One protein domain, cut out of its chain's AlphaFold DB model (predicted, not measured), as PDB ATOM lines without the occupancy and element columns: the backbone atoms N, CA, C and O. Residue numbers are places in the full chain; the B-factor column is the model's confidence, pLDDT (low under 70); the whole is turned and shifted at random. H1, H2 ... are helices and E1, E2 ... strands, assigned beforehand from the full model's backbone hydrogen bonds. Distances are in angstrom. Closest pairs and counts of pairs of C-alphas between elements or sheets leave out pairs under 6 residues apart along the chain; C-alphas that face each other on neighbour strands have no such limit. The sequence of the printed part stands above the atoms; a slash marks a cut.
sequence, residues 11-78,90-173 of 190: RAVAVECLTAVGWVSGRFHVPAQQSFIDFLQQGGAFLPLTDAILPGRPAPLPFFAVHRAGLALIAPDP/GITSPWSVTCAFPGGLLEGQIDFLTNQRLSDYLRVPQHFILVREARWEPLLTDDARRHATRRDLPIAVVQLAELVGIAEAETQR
ATOM      1  N   ARG A  11      38.055  30.021 112.698       95.56
ATOM      2  CA  ARG A  11      38.139  28.604 112.339       95.56
ATOM      3  C   ARG A  11      38.955  28.448 111.061       95.56
ATOM      4  O   ARG A  11      38.994  29.358 110.233       95.56
ATOM      5  N   ALA A  12      39.635  27.317 110.927       96.75
ATOM      6  CA  ALA A  12      40.370  26.977 109.718       96.75
ATOM      7  C   ALA A  12      39.487  26.109 108.817       96.75
ATOM      8  O   ALA A  12      39.021  25.063 109.257       96.75
ATOM      9  N   VAL A  13      39.288  26.537 107.574       97.62
ATOM     10  CA  VAL A  13      38.561  25.789 106.543       97.62
ATOM     11  C   VAL A  13      39.582  25.232 105.576       97.62
ATOM     12  O   VAL A  13      40.224  26.003 104.860       97.62
ATOM     13  N   ALA A  14      39.773  23.915 105.590       97.81
ATOM     14  CA  ALA A  14      40.609  23.252 104.602       97.81
ATOM     15  C   ALA A  14      39.929  23.312 103.231       97.81
ATOM     16  O   ALA A  14      38.715  23.140 103.127       97.81
ATOM     17  N   VAL A  15      40.712  23.598 102.193       98.12
ATOM     18  CA  VAL A  15      40.214  23.767 100.827       98.12
ATOM     19  C   VAL A  15      41.186  23.209  99.798       98.12
ATOM     20  O   VAL A  15      42.402  23.203 100.006       98.12
ATOM     21  N   GLU A  16      40.639  22.844  98.644       97.56
ATOM     22  CA  GLU A  16      41.351  22.734  97.377       97.56
ATOM     23  C   GLU A  16      40.785  23.754  96.381       97.56
ATOM     24  O   GLU A  16      39.591  23.786  96.107       97.56
ATOM     25  N   CYS A  17      41.638  24.591  95.809       97.44
ATOM     26  CA  CYS A  17      41.265  25.660  94.893       97.44
ATOM     27  C   CYS A  17      41.759  25.343  93.482       97.44
ATOM     28  O   CYS A  17      42.961  25.171  93.282       97.44
ATOM     29  N   LEU A  18      40.872  25.328  92.490       96.44
ATOM     30  CA  LEU A  18      41.277  25.284  91.089       96.44
ATOM     31  C   LEU A  18      41.658  26.690  90.625       96.44
ATOM     32  O   LEU A  18      40.850  27.618  90.685       96.44
ATOM     33  N   THR A  19      42.882  26.822  90.128       95.50
ATOM     34  CA  THR A  19      43.430  28.055  89.552       95.50
ATOM     35  C   THR A  19      43.999  27.781  88.161       95.50
ATOM     36  O   THR A  19      44.130  26.624  87.756       95.50
ATOM     37  N   ALA A  20      44.427  28.827  87.451       91.69
ATOM     38  CA  ALA A  20      45.097  28.688  86.154       91.69
ATOM     39  C   ALA A  20      46.381  27.833  86.197       91.69
ATOM     40  O   ALA A  20      46.764  27.253  85.186       91.69
ATOM     41  N   VAL A  21      47.044  27.733  87.356       91.38
ATOM     42  CA  VAL A  21      48.251  26.901  87.526       91.38
ATOM     43  C   VAL A  21      47.939  25.476  87.999       91.38
ATOM     44  O   VAL A  21      48.852  24.665  88.124       91.38
ATOM     45  N   GLY A  22      46.665  25.163  88.259       92.56
ATOM     46  CA  GLY A  22      46.189  23.875  88.763       92.56
ATOM     47  C   GLY A  22      45.573  23.958  90.164       92.56
ATOM     48  O   GLY A  22      45.204  25.035  90.640       92.56
ATOM     49  N   TRP A  23      45.439  22.795  90.808       95.06
ATOM     50  CA  TRP A  23      44.845  22.653  92.139       95.06
ATOM     51  C   TRP A  23      45.818  23.063  93.247       95.06
ATOM     52  O   TRP A  23      46.882  22.468  93.399       95.06
ATOM     53  N   VAL A  24      45.430  24.056  94.040       96.81
ATOM     54  CA  VAL A  24      46.161  24.539  95.213       96.81
ATOM     55  C   VAL A  24      45.396  24.135  96.465       96.81
ATOM     56  O   VAL A  24      44.256  24.557  96.629       96.81
ATOM     57  N   SER A  25      45.996  23.363  97.368       97.69
ATOM     58  CA  SER A  25      45.368  23.053  98.661       97.69
ATOM     59  C   SER A  25      45.851  24.002  99.751       97.69
ATOM     60  O   SER A  25      46.976  24.490  99.674       97.69
ATOM     61  N   GLY A  26      45.052  24.239 100.789       97.81
ATOM     62  CA  GLY A  26      45.466  25.027 101.951       97.81
ATOM     63  C   GLY A  26      44.318  25.280 102.920       97.81
ATOM     64  O   GLY A  26      43.346  24.525 102.947       97.81
ATOM     65  N   ARG A  27      44.430  26.335 103.733       98.31
ATOM     66  CA  ARG A  27      43.420  26.698 104.735       98.31
ATOM     67  C   ARG A  27      43.057  28.177 104.695       98.31
ATOM     68  O   ARG A  27      43.936  29.039 104.726       98.31
ATOM     69  N   PHE A  28      41.761  28.477 104.695       97.75
ATOM     70  CA  PHE A  28      41.256  29.822 104.975       97.75
ATOM     71  C   PHE A  28      40.959  29.983 106.463       97.75
ATOM     72  O   PHE A  28      40.404  29.087 107.093       97.75
ATOM     73  N   HIS A  29      41.285  31.145 107.026       96.38
ATOM     74  CA  HIS A  29      40.948  31.480 108.410       96.38
ATOM     75  C   HIS A  29      39.724  32.393 108.453       96.38
ATOM     76  O   HIS A  29      39.830  33.607 108.272       96.38
ATOM     77  N   VAL A  30      38.573  31.786 108.716       95.50
ATOM     78  CA  VAL A  30      37.243  32.398 108.643       95.50
ATOM     79  C   VAL A  30      36.765  32.742 110.056       95.50
ATOM     80  O   VAL A  30      37.024  31.959 110.974       95.50
ATOM     81  N   PRO A  31      36.085  33.875 110.303       95.00
ATOM     82  CA  PRO A  31      35.455  34.134 111.598       95.00
ATOM     83  C   PRO A  31      34.525  32.988 112.019       95.00
ATOM     84  O   PRO A  31      33.758  32.473 111.210       95.00
ATOM     85  N   ALA A  32      34.581  32.584 113.291       93.44
ATOM     86  CA  ALA A  32      33.951  31.345 113.761       93.44
ATOM     87  C   ALA A  32      32.435  31.260 113.505       93.44
ATOM     88  O   ALA A  32      31.922  30.167 113.306       93.44
ATOM     89  N   GLN A  33      31.740  32.400 113.498       92.31
ATOM     90  CA  GLN A  33      30.286  32.501 113.313       92.31
ATOM     91  C   GLN A  33      29.877  32.884 111.879       92.31
ATOM     92  O   GLN A  33      28.693  33.029 111.598       92.31
ATOM     93  N   GLN A  34      30.840  33.110 110.984       93.56
ATOM     94  CA  GLN A  34      30.570  33.496 109.602       93.56
ATOM     95  C   GLN A  34      30.545  32.250 108.718       93.56
ATOM     96  O   GLN A  34      31.381  31.358 108.896       93.56
ATOM     97  N   SER A  35      29.623  32.190 107.755       94.56
ATOM     98  CA  SER A  35      29.648  31.138 106.740       94.56
ATOM     99  C   SER A  35      30.839  31.310 105.799       94.56
ATOM    100  O   SER A  35      31.353  32.413 105.586       94.56
ATOM    101  N   PHE A  36      31.310  30.206 105.227       95.81
ATOM    102  CA  PHE A  36      32.456  30.247 104.331       95.81
ATOM    103  C   PHE A  36      32.135  31.029 103.052       95.81
ATOM    104  O   PHE A  36      32.948  31.847 102.620       95.81
ATOM    105  N   ILE A  37      30.933  30.852 102.492       94.12
ATOM    106  CA  ILE A  37      30.507  31.613 101.315       94.12
ATOM    107  C   ILE A  37      30.476  33.123 101.591       94.12
ATOM    108  O   ILE A  37      31.035  33.880 100.801       94.12
ATOM    109  N   ASP A  38      29.935  33.579 102.726       93.38
ATOM    110  CA  ASP A  38      29.867  35.013 103.039       93.38
ATOM    111  C   ASP A  38      31.260  35.622 103.207       93.38
ATOM    112  O   ASP A  38      31.518  36.739 102.750       93.38
ATOM    113  N   PHE A  39      32.179  34.873 103.820       95.00
ATOM    114  CA  PHE A  39      33.580  35.269 103.923       95.00
ATOM    115  C   PHE A  39      34.209  35.484 102.541       95.00
ATOM    116  O   PHE A  39      34.856  36.507 102.305       95.00
ATOM    117  N   LEU A  40      33.980  34.559 101.603       95.38
ATOM    118  CA  LEU A  40      34.473  34.683 100.232       95.38
ATOM    119  C   LEU A  40      33.832  35.869  99.500       95.38
ATOM    120  O   LEU A  40      34.527  36.581  98.774       95.38
ATOM    121  N   GLN A  41      32.533  36.118  99.704       93.31
ATOM    122  CA  GLN A  41      31.828  37.237  99.072       93.31
ATOM    123  C   GLN A  41      32.395  38.595  99.508       93.31
ATOM    124  O   GLN A  41      32.570  39.477  98.664       93.31
ATOM    125  N   GLN A  42      32.734  38.742 100.791       91.31
ATOM    126  CA  GLN A  42      33.223  39.990 101.395       91.31
ATOM    127  C   GLN A  42      34.738  40.205 101.249       91.31
ATOM    128  O   GLN A  42      35.235  41.298 101.523       91.31
ATOM    129  N   GLY A  43      35.485  39.176 100.843       83.38
ATOM    130  CA  GLY A  43      36.939  39.232 100.733       83.38
ATOM    131  C   GLY A  43      37.447  40.270  99.724       83.38
ATOM    132  O   GLY A  43      36.794  40.582  98.726       83.38
ATOM    133  N   GLY A  44      38.652  40.791  99.970       91.50
ATOM    134  CA  GLY A  44      39.328  41.709  99.051       91.50
ATOM    135  C   GLY A  44      39.795  41.036  97.752       91.50
ATOM    136  O   GLY A  44      39.487  39.878  97.471       91.50
ATOM    137  N   ALA A  45      40.598  41.758  96.964       94.69
ATOM    138  CA  ALA A  45      41.180  41.229  95.724       94.69
ATOM    139  C   ALA A  45      42.072  39.994  95.954       94.69
ATOM    140  O   ALA A  45      42.215  39.163  95.061       94.69
ATOM    141  N   PHE A  46      42.637  39.855  97.154       96.31
ATOM    142  CA  PHE A  46      43.434  38.705  97.563       96.31
ATOM    143  C   PHE A  46      42.818  38.029  98.783       96.31
ATOM    144  O   PHE A  46      42.424  38.696  99.742       96.31
ATOM    145  N   LEU A  47      42.786  36.699  98.755       96.38
ATOM    146  CA  LEU A  47      42.326  35.855  99.849       96.38
ATOM    147  C   LEU A  47      43.541  35.144 100.471       96.38
ATOM    148  O   LEU A  47      44.286  34.471  99.756       96.38
ATOM    149  N   PRO A  48      43.793  35.303 101.782       96.94
ATOM    150  CA  PRO A  48      44.951  34.703 102.431       96.94
ATOM    151  C   PRO A  48      44.720  33.211 102.696       96.94
ATOM    152  O   PRO A  48      43.775  32.841 103.391       96.94
ATOM    153  N   LEU A  49      45.623  32.378 102.189       97.56
ATOM    154  CA  LEU A  49      45.653  30.932 102.372       97.56
ATOM    155  C   LEU A  49      46.911  30.547 103.165       97.56
ATOM    156  O   LEU A  49      48.010  31.015 102.864       97.56
ATOM    157  N   THR A  50      46.764  29.705 104.183       98.25
ATOM    158  CA  THR A  50      47.882  29.155 104.968       98.25
ATOM    159  C   THR A  50      48.106  27.685 104.632       98.25
ATOM    160  O   THR A  50      47.224  27.027 104.075       98.25
ATOM    161  N   ASP A  51      49.309  27.187 104.933       97.56
ATOM    162  CA  ASP A  51      49.752  25.818 104.631       97.56
ATOM    163  C   ASP A  51      49.517  25.424 103.162       97.56
ATOM    164  O   ASP A  51      49.091  24.312 102.848       97.56
ATOM    165  N   ALA A  52      49.757  26.372 102.255       97.88
ATOM    166  CA  ALA A  52      49.383  26.238 100.860       97.88
ATOM    167  C   ALA A  52      50.341  25.307 100.109       97.88
ATOM    168  O   ALA A  52      51.552  25.531 100.101       97.88
ATOM    169  N   ILE A  53      49.810  24.296  99.428       97.75
ATOM    170  CA  ILE A  53      50.582  23.378  98.585       97.75
ATOM    171  C   ILE A  53      50.226  23.681  97.133       97.75
ATOM    172  O   ILE A  53      49.060  23.628  96.743       97.75
ATOM    173  N   LEU A  54      51.240  24.032  96.341       95.94
ATOM    174  CA  LEU A  54      51.080  24.371  94.928       95.94
ATOM    175  C   LEU A  54      51.353  23.144  94.043       95.94
ATOM    176  O   LEU A  54      52.182  22.301  94.405       95.94
ATOM    177  N   PRO A  55      50.748  23.062  92.845       92.19
ATOM    178  CA  PRO A  55      51.089  22.053  91.849       92.19
ATOM    179  C   PRO A  55      52.601  21.980  91.601       92.19
ATOM    180  O   PRO A  55      53.261  22.996  91.391       92.19
ATOM    181  N   GLY A  56      53.166  20.771  91.658       91.38
ATOM    182  CA  GLY A  56      54.603  20.544  91.459       91.38
ATOM    183  C   GLY A  56      55.505  20.959  92.630       91.38
ATOM    184  O   GLY A  56      56.716  20.751  92.560       91.38
ATOM    185  N   ARG A  57      54.951  21.497  93.727       92.50
ATOM    186  CA  ARG A  57      55.702  21.866  94.933       92.50
ATOM    187  C   ARG A  57      55.110  21.177  96.170       92.50
ATOM    188  O   ARG A  57      54.155  21.690  96.742       92.50
ATOM    189  N   PRO A  58      55.706  20.072  96.651       89.00
ATOM    190  CA  PRO A  58      55.141  19.308  97.765       89.00
ATOM    191  C   PRO A  58      55.282  19.996  99.133       89.00
ATOM    192  O   PRO A  58      54.539  19.680 100.054       89.00
ATOM    193  N   ALA A  59      56.234  20.922  99.293       96.06
ATOM    194  CA  ALA A  59      56.453  21.611 100.563       96.06
ATOM    195  C   ALA A  59      55.421  22.741 100.775       96.06
ATOM    196  O   ALA A  59      55.346  23.632  99.915       96.06
ATOM    197  N   PRO A  60      54.689  22.757 101.909       96.75
ATOM    198  CA  PRO A  60      53.673  23.767 102.177       96.75
ATOM    199  C   PRO A  60      54.298  25.151 102.368       96.75
ATOM    200  O   PRO A  60      55.348  25.314 102.993       96.75
ATOM    201  N   LEU A  61      53.634  26.163 101.822       97.31
ATOM    202  CA  LEU A  61      53.944  27.567 102.033       97.31
ATOM    203  C   LEU A  61      53.177  28.061 103.266       97.31
ATOM    204  O   LEU A  61      51.957  27.897 103.321       97.31
ATOM    205  N   PRO A  62      53.838  28.720 104.232       96.94
ATOM    206  CA  PRO A  62      53.154  29.220 105.425       96.94
ATOM    207  C   PRO A  62      52.121  30.306 105.092       96.94
ATOM    208  O   PRO A  62      51.156  30.495 105.828       96.94
ATOM    209  N   PHE A  63      52.312  31.011 103.975       97.62
ATOM    210  CA  PHE A  63      51.407  32.038 103.485       97.62
ATOM    211  C   PHE A  63      51.383  32.051 101.957       97.62
ATOM    212  O   PHE A  63      52.431  32.080 101.308       97.62
ATOM    213  N   PHE A  64      50.180  32.087 101.398       97.44
ATOM    214  CA  PHE A  64      49.917  32.263  99.980       97.44
ATOM    215  C   PHE A  64      48.685  33.151  99.804       97.44
ATOM    216  O   PHE A  64      47.592  32.815 100.247       97.44
ATOM    217  N   ALA A  65      48.848  34.308  99.169       97.00
ATOM    218  CA  ALA A  65      47.733  35.189  98.850       97.00
ATOM    219  C   ALA A  65      47.200  34.839  97.458       97.00
ATOM    220  O   ALA A  65      47.817  35.193  96.453       97.00
ATOM    221  N   VAL A  66      46.059  34.152  97.388       96.50
ATOM    222  CA  VAL A  66      45.436  33.824  96.102       96.50
ATOM    223  C   VAL A  66      44.604  35.006  95.613       96.50
ATOM    224  O   VAL A  66      43.828  35.589  96.370       96.50
ATOM    225  N   HIS A  67      44.772  35.393  94.349       96.44
ATOM    226  CA  HIS A  67      43.944  36.438  93.754       96.44
ATOM    227  C   HIS A  67      42.516  35.914  93.568       96.44
ATOM    228  O   HIS A  67      42.319  34.845  92.995       96.44
ATOM    229  N   ARG A  68      41.512  36.670  94.016       95.31
ATOM    230  CA  ARG A  68      40.097  36.268  94.006       95.31
ATOM    231  C   ARG A  68      39.592  35.930  92.604       95.31
ATOM    232  O   ARG A  68      38.873  34.950  92.438       95.31
ATOM    233  N   ALA A  69      39.981  36.728  91.611       93.88
ATOM    234  CA  ALA A  69      39.633  36.475  90.213       93.88
ATOM    235  C   ALA A  69      40.476  35.355  89.576       93.88
ATOM    236  O   ALA A  69      40.213  34.967  88.461       93.88
ATOM    237  N   GLY A  70      41.505  34.835  90.255       94.06
ATOM    238  CA  GLY A  70      42.283  33.689  89.769       94.06
ATOM    239  C   GLY A  70      41.741  32.332  90.233       94.06
ATOM    240  O   GLY A  70      42.375  31.307  89.977       94.06
ATOM    241  N   LEU A  71      40.626  32.325  90.970       96.38
ATOM    242  CA  LEU A  71      39.965  31.129  91.483       96.38
ATOM    243  C   LEU A  71      38.825  30.756  90.546       96.38
ATOM    244  O   LEU A  71      37.896  31.539  90.421       96.38
ATOM    245  N   ALA A  72      38.862  29.564  89.956       96.56
ATOM    246  CA  ALA A  72      37.737  29.028  89.194       96.56
ATOM    247  C   ALA A  72      36.769  28.266  90.113       96.56
ATOM    248  O   ALA A  72      35.565  28.522  90.122       96.56
ATOM    249  N   LEU A  73      37.323  27.362  90.928       97.12
ATOM    250  CA  LEU A  73      36.593  26.524  91.879       97.12
ATOM    251  C   LEU A  73      37.285  26.532  93.238       97.12
ATOM    252  O   LEU A  73      38.511  26.599  93.314       97.12
ATOM    253  N   ILE A  74      36.508  26.379  94.301       97.94
ATOM    254  CA  ILE A  74      37.000  26.085  95.646       97.94
ATOM    255  C   ILE A  74      36.199  24.894  96.163       97.94
ATOM    256  O   ILE A  74      34.985  24.978  96.300       97.94
ATOM    257  N   ALA A  75      36.866  23.789  96.456       97.56
ATOM    258  CA  ALA A  75      36.298  22.618  97.101       97.56
ATOM    259  C   ALA A  75      36.674  22.656  98.589       97.56
ATOM    260  O   ALA A  75      37.824  22.361  98.929       97.56
ATOM    261  N   PRO A  76      35.772  23.094  99.479       97.38
ATOM    262  CA  PRO A  76      36.029  23.046 100.907       97.38
ATOM    263  C   PRO A  76      35.878  21.627 101.457       97.38
ATOM    264  O   PRO A  76      35.191  20.788 100.874       97.38
ATOM    265  N   ASP A  77      36.489  21.381 102.615       94.00
ATOM    266  CA  ASP A  77      36.239  20.172 103.393       94.00
ATOM    267  C   ASP A  77      34.739  20.085 103.752       94.00
ATOM    268  O   ASP A  77      34.214  21.000 104.400       94.00
ATOM    269  N   PRO A  78      34.029  19.014 103.346       88.50
ATOM    270  CA  PRO A  78      32.606  18.854 103.632       88.50
ATOM    271  C   PRO A  78      32.298  18.698 105.127       88.50
ATOM    272  O   PRO A  78      31.141  18.830 105.517       88.50
ATOM    273  N   GLY A  90      12.737  31.166 102.375       65.38
ATOM    274  CA  GLY A  90      11.900  30.506 101.373       65.38
ATOM    275  C   GLY A  90      12.186  29.016 101.205       65.38
ATOM    276  O   GLY A  90      13.148  28.479 101.746       65.38
ATOM    277  N   ILE A  91      11.314  28.344 100.457       75.06
ATOM    278  CA  ILE A  91      11.517  26.956 100.035       75.06
ATOM    279  C   ILE A  91      12.468  26.994  98.836       75.06
ATOM    280  O   ILE A  91      12.167  27.651  97.834       75.06
ATOM    281  N   THR A  92      13.610  26.322  98.947       81.50
ATOM    282  CA  THR A  92      14.532  26.099  97.832       81.50
ATOM    283  C   THR A  92      14.298  24.723  97.224       81.50
ATOM    284  O   THR A  92      13.774  23.819  97.879       81.50
ATOM    285  N   SER A  93      14.659  24.568  95.955       80.69
ATOM    286  CA  SER A  93      14.661  23.269  95.282       80.69
ATOM    287  C   SER A  93      16.019  23.036  94.627       80.69
ATOM    288  O   SER A  93      16.514  23.959  93.973       80.69
ATOM    289  N   PRO A  94      16.598  21.828  94.748       87.19
ATOM    290  CA  PRO A  94      17.829  21.502  94.050       87.19
ATOM    291  C   PRO A  94      17.580  21.500  92.543       87.19
ATOM    292  O   PRO A  94      16.644  20.867  92.043       87.19
ATOM    293  N   TRP A  95      18.434  22.205  91.810       89.44
ATOM    294  CA  TRP A  95      18.356  22.323  90.361       89.44
ATOM    295  C   TRP A  95      19.666  21.885  89.723       89.44
ATOM    296  O   TRP A  95      20.728  22.435  90.012       89.44
ATOM    297  N   SER A  96      19.598  20.879  88.852       93.44
ATOM    298  CA  SER A  96      20.788  20.341  88.192       93.44
ATOM    299  C   SER A  96      21.324  21.320  87.149       93.44
ATOM    300  O   SER A  96      20.574  21.788  86.288       93.44
ATOM    301  N   VAL A  97      22.624  21.591  87.198       95.19
ATOM    302  CA  VAL A  97      23.309  22.531  86.307       95.19
ATOM    303  C   VAL A  97      24.621  21.966  85.775       95.19
ATOM    304  O   VAL A  97      25.249  21.101  86.390       95.19
ATOM    305  N   THR A  98      25.050  22.524  84.648       96.25
ATOM    306  CA  THR A  98      26.391  22.359  84.093       96.25
ATOM    307  C   THR A  98      27.044  23.732  83.986       96.25
ATOM    308  O   THR A  98      26.551  24.618  83.287       96.25
ATOM    309  N   CYS A  99      28.163  23.900  84.677       96.62
ATOM    310  CA  CYS A  99      29.001  25.088  84.665       96.62
ATOM    311  C   CYS A  99      30.205  24.846  83.748       96.62
ATOM    312  O   CYS A  99      30.984  23.919  83.970       96.62
ATOM    313  N   ALA A 100      30.366  25.677  82.725       96.06
ATOM    314  CA  ALA A 100      31.467  25.591  81.777       96.06
ATOM    315  C   ALA A 100      32.583  26.574  82.142       96.06
ATOM    316  O   ALA A 100      32.337  27.765  82.336       96.06
ATOM    317  N   PHE A 101      33.813  26.074  82.166       95.19
ATOM    318  CA  PHE A 101      35.038  26.833  82.397       95.19
ATOM    319  C   PHE A 101      35.997  26.624  81.222       95.19
ATOM    320  O   PHE A 101      35.896  25.611  80.524       95.19
ATOM    321  N   PRO A 102      36.996  27.502  81.027       91.12
ATOM    322  CA  PRO A 102      37.988  27.308  79.970       91.12
ATOM    323  C   PRO A 102      38.731  25.963  80.061       91.12
ATOM    324  O   PRO A 102      39.131  25.410  79.041       91.12
ATOM    325  N   GLY A 103      38.911  25.432  81.277       89.25
ATOM    326  CA  GLY A 103      39.652  24.193  81.533       89.25
ATOM    327  C   GLY A 103      38.805  22.943  81.790       89.25
ATOM    328  O   GLY A 103      39.382  21.894  82.074       89.25
ATOM    329  N   GLY A 104      37.471  23.019  81.752       93.38
ATOM    330  CA  GLY A 104      36.624  21.890  82.146       93.38
ATOM    331  C   GLY A 104      35.156  22.219  82.371       93.38
ATOM    332  O   GLY A 104      34.713  23.357  82.225       93.38
ATOM    333  N   LEU A 105      34.411  21.185  82.736       95.25
ATOM    334  CA  LEU A 105      33.001  21.243  83.078       95.25
ATOM    335  C   LEU A 105      32.830  20.859  84.545       95.25
ATOM    336  O   LEU A 105      33.476  19.935  85.040       95.25
ATOM    337  N   LEU A 106      31.944  21.565  85.235       96.94
ATOM    338  CA  LEU A 106      31.459  21.181  86.548       96.94
ATOM    339  C   LEU A 106      29.969  20.871  86.441       96.94
ATOM    340  O   LEU A 106      29.169  21.757  86.144       96.94
ATOM    341  N   GLU A 107      29.592  19.630  86.701       96.69
ATOM    342  CA  GLU A 107      28.193  19.235  86.856       96.69
ATOM    343  C   GLU A 107      27.827  19.238  88.336       96.69
ATOM    344  O   GLU A 107      28.682  18.957  89.172       96.69
ATOM    345  N   GLY A 108      26.578  19.537  88.677       95.69
ATOM    346  CA  GLY A 108      26.096  19.420  90.052       95.69
ATOM    347  C   GLY A 108      24.726  20.053  90.239       95.69
ATOM    348  O   GLY A 108      23.955  20.178  89.286       95.69
ATOM    349  N   GLN A 109      24.413  20.440  91.470       94.69
ATOM    350  CA  GLN A 109      23.125  21.024  91.836       94.69
ATOM    351  C   GLN A 109      23.306  22.370  92.523       94.69
ATOM    352  O   GLN A 109      24.171  22.517  93.381       94.69
ATOM    353  N   ILE A 110      22.471  23.342  92.178       92.50
ATOM    354  CA  ILE A 110      22.367  24.600  92.915       92.50
ATOM    355  C   ILE A 110      21.003  24.690  93.581       92.50
ATOM    356  O   ILE A 110      20.004  24.242  93.016       92.50
ATOM    357  N   ASP A 111      20.962  25.309  94.752       88.62
ATOM    358  CA  ASP A 111      19.718  25.592  95.455       88.62
ATOM    359  C   ASP A 111      19.340  27.058  95.233       88.62
ATOM    360  O   ASP A 111      20.090  27.975  95.576       88.62
ATOM    361  N   PHE A 112      18.157  27.293  94.675       84.56
ATOM    362  CA  PHE A 112      17.535  28.616  94.625       84.56
ATOM    363  C   PHE A 112      16.036  28.506  94.908       84.56
ATOM    364  O   PHE A 112      15.485  27.406  95.003       84.56
ATOM    365  N   LEU A 113      15.381  29.650  95.118       83.81
ATOM    366  CA  LEU A 113      13.967  29.695  95.494       83.81
ATOM    367  C   LEU A 113      13.104  28.980  94.448       83.81
ATOM    368  O   LEU A 113      13.259  29.218  93.253       83.81
ATOM    369  N   THR A 114      12.159  28.149  94.891       77.62
ATOM    370  CA  THR A 114      11.320  27.305  94.018       77.62
ATOM    371  C   THR A 114      10.613  28.098  92.908       77.62
ATOM    372  O   THR A 114      10.383  27.573  91.829       77.62
ATOM    373  N   ASN A 115      10.311  29.381  93.109       78.88
ATOM    374  CA  ASN A 115       9.666  30.250  92.118       78.88
ATOM    375  C   ASN A 115      10.629  31.117  91.283       78.88
ATOM    376  O   ASN A 115      10.169  31.915  90.464       78.88
ATOM    377  N   GLN A 116      11.938  30.995  91.483       83.44
ATOM    378  CA  GLN A 116      12.948  31.791  90.794       83.44
ATOM    379  C   GLN A 116      13.471  31.047  89.567       83.44
ATOM    380  O   GLN A 116      13.583  29.824  89.567       83.44
ATOM    381  N   ARG A 117      13.798  31.784  88.501       86.50
ATOM    382  CA  ARG A 117      14.483  31.201  87.346       86.50
ATOM    383  C   ARG A 117      15.984  31.174  87.541       86.50
ATOM    384  O   ARG A 117      16.516  32.098  88.149       86.50
ATOM    385  N   LEU A 118      16.686  30.225  86.916       87.69
ATOM    386  CA  LEU A 118      18.155  30.228  86.906       87.69
ATOM    387  C   LEU A 118      18.698  31.575  86.404       87.69
ATOM    388  O   LEU A 118      19.583  32.163  87.016       87.69
ATOM    389  N   SER A 119      18.110  32.124  85.336       90.12
ATOM    390  CA  SER A 119      18.488  33.443  84.817       90.12
ATOM    391  C   SER A 119      18.295  34.570  85.829       90.12
ATOM    392  O   SER A 119      19.079  35.512  85.844       90.12
ATOM    393  N   ASP A 120      17.249  34.499  86.650       89.94
ATOM    394  CA  ASP A 120      16.928  35.535  87.632       89.94
ATOM    395  C   ASP A 120      17.807  35.394  88.874       89.94
ATOM    396  O   ASP A 120      18.249  36.394  89.431       89.94
ATOM    397  N   TYR A 121      18.125  34.156  89.259       88.62
ATOM    398  CA  TYR A 121      19.113  33.839  90.284       88.62
ATOM    399  C   TYR A 121      20.492  34.406  89.923       88.62
ATOM    400  O   TYR A 121      21.117  35.084  90.733       88.62
ATOM    401  N   LEU A 122      20.930  34.230  88.674       90.75
ATOM    402  CA  LEU A 122      22.228  34.719  88.192       90.75
ATOM    403  C   LEU A 122      22.295  36.242  87.995       90.75
ATOM    404  O   LEU A 122      23.387  36.788  87.861       90.75
ATOM    405  N   ARG A 123      21.154  36.945  87.971       90.12
ATOM    406  CA  ARG A 123      21.120  38.419  87.925       90.12
ATOM    407  C   ARG A 123      21.439  39.057  89.273       90.12
ATOM    408  O   ARG A 123      21.755  40.245  89.303       90.12
ATOM    409  N   VAL A 124      21.321  38.310  90.371       88.88
ATOM    410  CA  VAL A 124      21.654  38.818  91.703       88.88
ATOM    411  C   VAL A 124      23.167  39.050  91.766       88.88
ATOM    412  O   VAL A 124      23.924  38.126  91.469       88.88
ATOM    413  N   PRO A 125      23.635  40.257  92.139       85.19
ATOM    414  CA  PRO A 125      25.062  40.528  92.255       85.19
ATOM    415  C   PRO A 125      25.709  39.616  93.299       85.19
ATOM    416  O   PRO A 125      25.532  39.792  94.502       85.19
ATOM    417  N   GLN A 126      26.472  38.641  92.821       90.19
ATOM    418  CA  GLN A 126      27.258  37.726  93.632       90.19
ATOM    419  C   GLN A 126      28.501  37.331  92.841       90.19
ATOM    420  O   GLN A 126      28.489  37.312  91.613       90.19
ATOM    421  N   HIS A 127      29.591  37.036  93.535       92.69
ATOM    422  CA  HIS A 127      30.813  36.570  92.880       92.69
ATOM    423  C   HIS A 127      30.884  35.051  92.885       92.69
ATOM    424  O   HIS A 127      31.342  34.443  91.928       92.69
ATOM    425  N   PHE A 128      30.404  34.439  93.964       95.00
ATOM    426  CA  PHE A 128      30.433  32.999  94.139       95.00
ATOM    427  C   PHE A 128      29.035  32.385  94.215       95.00
ATOM    428  O   PHE A 128      28.116  33.023  94.726       95.00
ATOM    429  N   ILE A 129      28.905  31.138  93.761       94.31
ATOM    430  CA  ILE A 129      27.739  30.274  94.004       94.31
ATOM    431  C   ILE A 129      28.192  28.930  94.570       94.31
ATOM    432  O   ILE A 129      29.323  28.508  94.334       94.31
ATOM    433  N   LEU A 130      27.314  28.253  95.305       94.44
ATOM    434  CA  LEU A 130      27.542  26.894  95.793       94.44
ATOM    435  C   LEU A 130      26.901  25.885  94.846       94.44
ATOM    436  O   LEU A 130      25.718  25.996  94.540       94.44
ATOM    437  N   VAL A 131      27.681  24.892  94.430       95.56
ATOM    438  CA  VAL A 131      27.236  23.728  93.665       95.56
ATOM    439  C   VAL A 131      27.465  22.483  94.520       95.56
ATOM    440  O   VAL A 131      28.585  22.215  94.951       95.56
ATOM    441  N   ARG A 132      26.406  21.726  94.786       94.94
ATOM    442  CA  ARG A 132      26.418  20.468  95.539       94.94
ATOM    443  C   ARG A 132      26.515  19.274  94.617       94.94
ATOM    444  O   ARG A 132      26.171  19.374  93.439       94.94
ATOM    445  N   GLU A 133      26.936  18.146  95.187       94.81
ATOM    446  CA  GLU A 133      27.086  16.878  94.462       94.81
ATOM    447  C   GLU A 133      27.888  17.095  93.173       94.81
ATOM    448  O   GLU A 133      27.560  16.596  92.097       94.81
ATOM    449  N   ALA A 134      28.906  17.945  93.294       96.19
ATOM    450  CA  ALA A 134      29.627  18.497  92.179       96.19
ATOM    451  C   ALA A 134      30.590  17.463  91.597       96.19
ATOM    452  O   ALA A 134      31.180  16.640  92.296       96.19
ATOM    453  N   ARG A 135      30.797  17.541  90.291       96.50
ATOM    454  CA  ARG A 135      31.728  16.691  89.566       96.50
ATOM    455  C   ARG A 135      32.477  17.517  88.550       96.50
ATOM    456  O   ARG A 135      31.886  18.059  87.624       96.50
ATOM    457  N   TRP A 136      33.785  17.594  88.734       96.00
ATOM    458  CA  TRP A 136      34.689  18.275  87.826       96.00
ATOM    459  C   TRP A 136      35.243  17.301  86.792       96.00
ATOM    460  O   TRP A 136      35.884  16.306  87.152       96.00
ATOM    461  N   GLU A 137      35.055  17.627  85.518       93.44
ATOM    462  CA  GLU A 137      35.688  16.961  84.386       93.44
ATOM    463  C   GLU A 137      36.569  17.949  83.603       93.44
ATOM    464  O   GLU A 137      36.065  18.913  83.024       93.44
ATOM    465  N   PRO A 138      37.896  17.742  83.570       90.94
ATOM    466  CA  PRO A 138      38.801  18.599  82.815       90.94
ATOM    467  C   PRO A 138      38.606  18.425  81.301       90.94
ATOM    468  O   PRO A 138      38.529  17.304  80.797       90.94
ATOM    469  N   LEU A 139      38.593  19.535  80.559       84.38
ATOM    470  CA  LEU A 139      38.506  19.532  79.099       84.38
ATOM    471  C   LEU A 139      39.929  19.440  78.532       84.38
ATOM    472  O   LEU A 139      40.655  20.428  78.468       84.38
ATOM    473  N   LEU A 140      40.366  18.231  78.186       70.75
ATOM    474  CA  LEU A 140      41.737  17.970  77.738       70.75
ATOM    475  C   LEU A 140      41.777  17.767  76.224       70.75
ATOM    476  O   LEU A 140      41.025  16.953  75.679       70.75
ATOM    477  N   THR A 141      42.721  18.430  75.556       60.62
ATOM    478  CA  THR A 141      43.217  17.993  74.245       60.62
ATOM    479  C   THR A 141      44.029  16.696  74.407       60.62
ATOM    480  O   THR A 141      44.534  16.408  75.496       60.62
ATOM    481  N   ASP A 142      44.097  15.867  73.358       57.22
ATOM    482  CA  ASP A 142      44.470  14.438  73.426       57.22
ATOM    483  C   ASP A 142      45.764  14.101  74.208       57.22
ATOM    484  O   ASP A 142      45.815  13.056  74.859       57.22
ATOM    485  N   ASP A 143      46.768  14.983  74.249       55.41
ATOM    486  CA  ASP A 143      48.045  14.726  74.939       55.41
ATOM    487  C   ASP A 143      47.999  14.913  76.472       55.41
ATOM    488  O   ASP A 143      48.780  14.299  77.203       55.41
ATOM    489  N   ALA A 144      47.056  15.703  76.998       51.56
ATOM    490  CA  ALA A 144      46.947  15.995  78.433       51.56
ATOM    491  C   ALA A 144      46.051  14.997  79.201       51.56
ATOM    492  O   ALA A 144      45.992  15.019  80.436       51.56
ATOM    493  N   ARG A 145      45.396  14.066  78.486       51.41
ATOM    494  CA  ARG A 145      44.430  13.090  79.032       51.41
ATOM    495  C   ARG A 145      44.968  12.161  80.113       51.41
ATOM    496  O   ARG A 145      44.192  11.638  80.903       51.41
ATOM    497  N   ARG A 146      46.283  11.950  80.174       47.72
ATOM    498  CA  ARG A 146      46.870  10.940  81.070       47.72
ATOM    499  C   ARG A 146      46.959  11.365  82.539       47.72
ATOM    500  O   ARG A 146      47.176  10.495  83.371       47.72
ATOM    501  N   HIS A 147      46.799  12.652  82.861       51.62
ATOM    502  CA  HIS A 147      47.057  13.152  84.222       51.62
ATOM    503  C   HIS A 147      45.925  13.960  84.856       51.62
ATOM    504  O   HIS A 147      45.964  14.174  86.068       51.62
ATOM    505  N   ALA A 148      44.931  14.424  84.094       63.81
ATOM    506  CA  ALA A 148      43.833  15.168  84.697       63.81
ATOM    507  C   ALA A 148      42.682  14.217  85.034       63.81
ATOM    508  O   ALA A 148      41.937  13.751  84.174       63.81
ATOM    509  N   THR A 149      42.583  13.904  86.321       78.00
ATOM    510  CA  THR A 149      41.557  13.017  86.859       78.00
ATOM    511  C   THR A 149      40.284  13.808  87.115       78.00
ATOM    512  O   THR A 149      40.316  14.882  87.724       78.00
ATOM    513  N   ARG A 150      39.156  13.247  86.683       89.50
ATOM    514  CA  ARG A 150      37.831  13.635  87.163       89.50
ATOM    515  C   ARG A 150      37.811  13.673  88.694       89.50
ATOM    516  O   ARG A 150      38.408  12.809  89.337       89.50
ATOM    517  N   ARG A 151      37.121  14.654  89.273       93.69
ATOM    518  CA  ARG A 151      36.987  14.797  90.730       93.69
ATOM    519  C   ARG A 151      35.523  14.887  91.120       93.69
ATOM    520  O   ARG A 151      34.817  15.752  90.612       93.69
ATOM    521  N   ASP A 152      35.098  14.031  92.039       94.94
ATOM    522  CA  ASP A 152      33.819  14.191  92.722       94.94
ATOM    523  C   ASP A 152      34.044  15.093  93.946       94.94
ATOM    524  O   ASP A 152      34.925  14.847  94.772       94.94
ATOM    525  N   LEU A 153      33.284  16.179  94.017       95.62
ATOM    526  CA  LEU A 153      33.388  17.250  94.998       95.62
ATOM    527  C   LEU A 153      32.025  17.358  95.690       95.62
ATOM    528  O   LEU A 153      31.083  17.849  95.073       95.62
ATOM    529  N   PRO A 154      31.867  16.933  96.955       94.25
ATOM    530  CA  PRO A 154      30.568  17.004  97.628       94.25
ATOM    531  C   PRO A 154      29.948  18.404  97.568       94.25
ATOM    532  O   PRO A 154      28.739  18.549  97.384       94.25
ATOM    533  N   ILE A 155      30.798  19.427  97.676       94.81
ATOM    534  CA  ILE A 155      30.464  20.837  97.508       94.81
ATOM    535  C   ILE A 155      31.601  21.511  96.731       94.81
ATOM    536  O   ILE A 155      32.779  21.283  97.009       94.81
ATOM    537  N   ALA A 156      31.246  22.375  95.787       97.06
ATOM    538  CA  ALA A 156      32.152  23.271  95.088       97.06
ATOM    539  C   ALA A 156      31.599  24.701  95.133       97.06
ATOM    540  O   ALA A 156      30.452  24.957  94.777       97.06
ATOM    541  N   VAL A 157      32.427  25.652  95.548       97.12
ATOM    542  CA  VAL A 157      32.165  27.081  95.394       97.12
ATOM    543  C   VAL A 157      32.710  27.513  94.035       97.12
ATOM    544  O   VAL A 157      33.903  27.382  93.765       97.12
ATOM    545  N   VAL A 158      31.837  28.023  93.178       97.12
ATOM    546  CA  VAL A 158      32.145  28.443  91.809       97.12
ATOM    547  C   VAL A 158      32.312  29.951  91.760       97.12
ATOM    548  O   VAL A 158      31.421  30.670  92.204       97.12
ATOM    549  N   GLN A 159      33.410  30.434  91.180       96.12
ATOM    550  CA  GLN A 159      33.572  31.845  90.827       96.12
ATOM    551  C   GLN A 159      32.837  32.143  89.518       96.12
ATOM    552  O   GLN A 159      33.217  31.646  88.460       96.12
ATOM    553  N   LEU A 160      31.822  33.003  89.573       95.06
ATOM    554  CA  LEU A 160      31.017  33.362  88.405       95.06
ATOM    555  C   LEU A 160      31.816  34.124  87.343       95.06
ATOM    556  O   LEU A 160      31.528  33.981  86.161       95.06
ATOM    557  N   ALA A 161      32.825  34.903  87.742       93.88
ATOM    558  CA  ALA A 161      33.663  35.648  86.799       93.88
ATOM    559  C   ALA A 161      34.532  34.746  85.900       93.88
ATOM    560  O   ALA A 161      34.918  35.171  84.816       93.88
ATOM    561  N   GLU A 162      34.808  33.512  86.332       95.00
ATOM    562  CA  GLU A 162      35.611  32.533  85.586       95.00
ATOM    563  C   GLU A 162      34.747  31.567  84.755       95.00
ATOM    564  O   GLU A 162      35.272  30.703  84.047       95.00
ATOM    565  N   LEU A 163      33.416  31.696  84.826       94.44
ATOM    566  CA  LEU A 163      32.506  30.904  84.008       94.44
ATOM    567  C   LEU A 163      32.476  31.416  82.569       94.44
ATOM    568  O   LEU A 163      32.245  32.593  82.304       94.44
ATOM    569  N   VAL A 164      32.589  30.483  81.627       96.00
ATOM    570  CA  VAL A 164      32.218  30.705  80.223       96.00
ATOM    571  C   VAL A 164      30.696  30.712  80.082       96.00
ATOM    572  O   VAL A 164      30.137  31.476  79.299       96.00
ATOM    573  N   GLY A 165      30.014  29.860  80.848       95.12
ATOM    574  CA  GLY A 165      28.561  29.781  80.860       95.12
ATOM    575  C   GLY A 165      28.044  28.796  81.898       95.12
ATOM    576  O   GLY A 165      28.791  27.988  82.446       95.12
ATOM    577  N   ILE A 166      26.745  28.863  82.156       95.62
ATOM    578  CA  ILE A 166      26.021  27.929  83.014       95.62
ATOM    579  C   ILE A 166      24.710  27.566  82.325       95.62
ATOM    580  O   ILE A 166      24.030  28.430  81.768       95.62
ATOM    581  N   ALA A 167      24.378  26.283  82.335       93.88
ATOM    582  CA  ALA A 167      23.175  25.750  81.721       93.88
ATOM    583  C   ALA A 167      22.429  24.849  82.702       93.88
ATOM    584  O   ALA A 167      23.022  24.255  83.602       93.88
ATOM    585  N   GLU A 168      21.122  24.724  82.500       91.50
ATOM    586  CA  GLU A 168      20.338  23.666  83.129       91.50
ATOM    587  C   GLU A 168      20.790  22.313  82.567       91.50
ATOM    588  O   GLU A 168      21.004  22.178  81.356       91.50
ATOM    589  N   ALA A 169      20.943  21.314  83.435       80.44
ATOM    590  CA  ALA A 169      21.322  19.979  82.994       80.44
ATOM    591  C   ALA A 169      20.213  19.353  82.134       80.44
ATOM    592  O   ALA A 169      19.026  19.655  82.288       80.44
ATOM    593  N   GLU A 170      20.584  18.417  81.261       72.06
ATOM    594  CA  GLU A 170      19.631  17.742  80.370       72.06
ATOM    595  C   GLU A 170      18.495  17.043  81.131       72.06
ATOM    596  O   GLU A 170      17.354  17.023  80.670       72.06
ATOM    597  N   THR A 171      18.773  16.567  82.347       69.69
ATOM    598  CA  THR A 171      17.796  15.950  83.256       69.69
ATOM    599  C   THR A 171      16.648  16.877  83.673       69.69
ATOM    600  O   THR A 171      15.618  16.391  84.145       69.69
ATOM    601  N   GLN A 172      16.797  18.191  83.484       69.06
ATOM    602  CA  GLN A 172      15.774  19.200  83.767       69.06
ATOM    603  C   GLN A 172      14.920  19.548  82.541       69.06
ATOM    604  O   GLN A 172      13.894  20.217  82.672       69.06
ATOM    605  N   ARG A 173      15.270  19.065  81.339       61.22
ATOM    606  CA  ARG A 173      14.470  19.328  80.135       61.22
ATOM    607  C   ARG A 173      13.049  18.792  80.298       61.22
ATOM    608  O   ARG A 173      12.837  17.628  80.620       61.22
TER     609      ARG A 173
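Overview. This is residues 11 to 78 and 90 to 173 of the 190 residues of an uncharacterized protein of Gemmatimonadales bacterium (UniProt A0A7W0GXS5). One continuous, strongly twisted sheet has two halves, E1 to E6 and E7 to E11, joined side by side where E6 pairs with E10; the sheet curls round the short helix H1, while H2 stands at its level beside the strands of the second half. Residues 141 to 146, in the link between E9 and E10, stick out. The 152 printed residues have eleven named strands and two named helices, in the order E1 E2 H1 E3 E4 E5 E6 E7 E8 H2 E9 E10 E11; the class is mostly strand. The sheet is branched at E3 and its neighbour pairs are antiparallel. The whole is compact, with a radius of gyration of the C-alphas of 15.7 A, and flat in outline, spanning 47 by 45 by 24 A.

Arrangement. E1, residues 11 to 19, forms a hairpin with E2, residues 22 to 31, with N 13 and O 28 2.8 A apart. E3, residues 46 to 54, has E2 on one side, N 27 to O 50 2.9 A. On the other side of E3 are E4, residues 57 to 61, with N 61 to O 52 2.8 A, and E5, residues 64 to 67, with N 47 to O 66 2.8 A; E3 and E4 are a hairpin. E6, residues 71 to 76, has E1 on one side, N 18 to O 73 2.8 A, and E10, residues 151 to 159, on the other, N 74 to O 157 2.8 A. E7, residues 92 to 101, and E8, residues 104 to 113, are a hairpin, N 95 to O 110 2.8 A. E9, residues 128 to 138, has E8 on one side, N 107 to O 135 2.9 A, and E10 on the other, N 131 to O 156 2.8 A; E9 and E10 are a hairpin. E11, residues 165 to 168, is an edge strand beside E7, N 98 to O 167 2.9 A. H1, residues 36 to 42, is on the sheet; its closest C-alphas to E2 are Phe 39 and Val 30, 6.6 A, and to E9 Gln 41 and Phe 128, 6.7 A. H2, residues 118 to 121, is on the sheet at the sheet's level, its height 0.4 A. In H1 every O i to N i+4 pair is within hydrogen-bond range; H2 is too short for one.

Along the chain. E1 begins at C-alpha 11, (38.139, 28.604, 112.339), and is 23.4 A long. E2 measures 27.2 A, E7 25.7 A, E8 27.4 A and E9 20.1 A. E3 bends by 101 degrees at residue 51, E9 by 102 degrees at residue 133 and E10 by 100 degrees at residue 154. E11 ends at C-alpha 168, (20.338, 23.666, 83.129).

Size, cuts and confidence. The C-alphas farthest apart, of Ala 59 and Asn 115, are 48.3 A apart. Residues 79 to 89 are not printed; C-alphas 78 and 90 are 23.9 A apart across the cut. The link from E9 to E10 is long. Residues 90, 141 to 148 and 171 to 173 have pLDDT under 70.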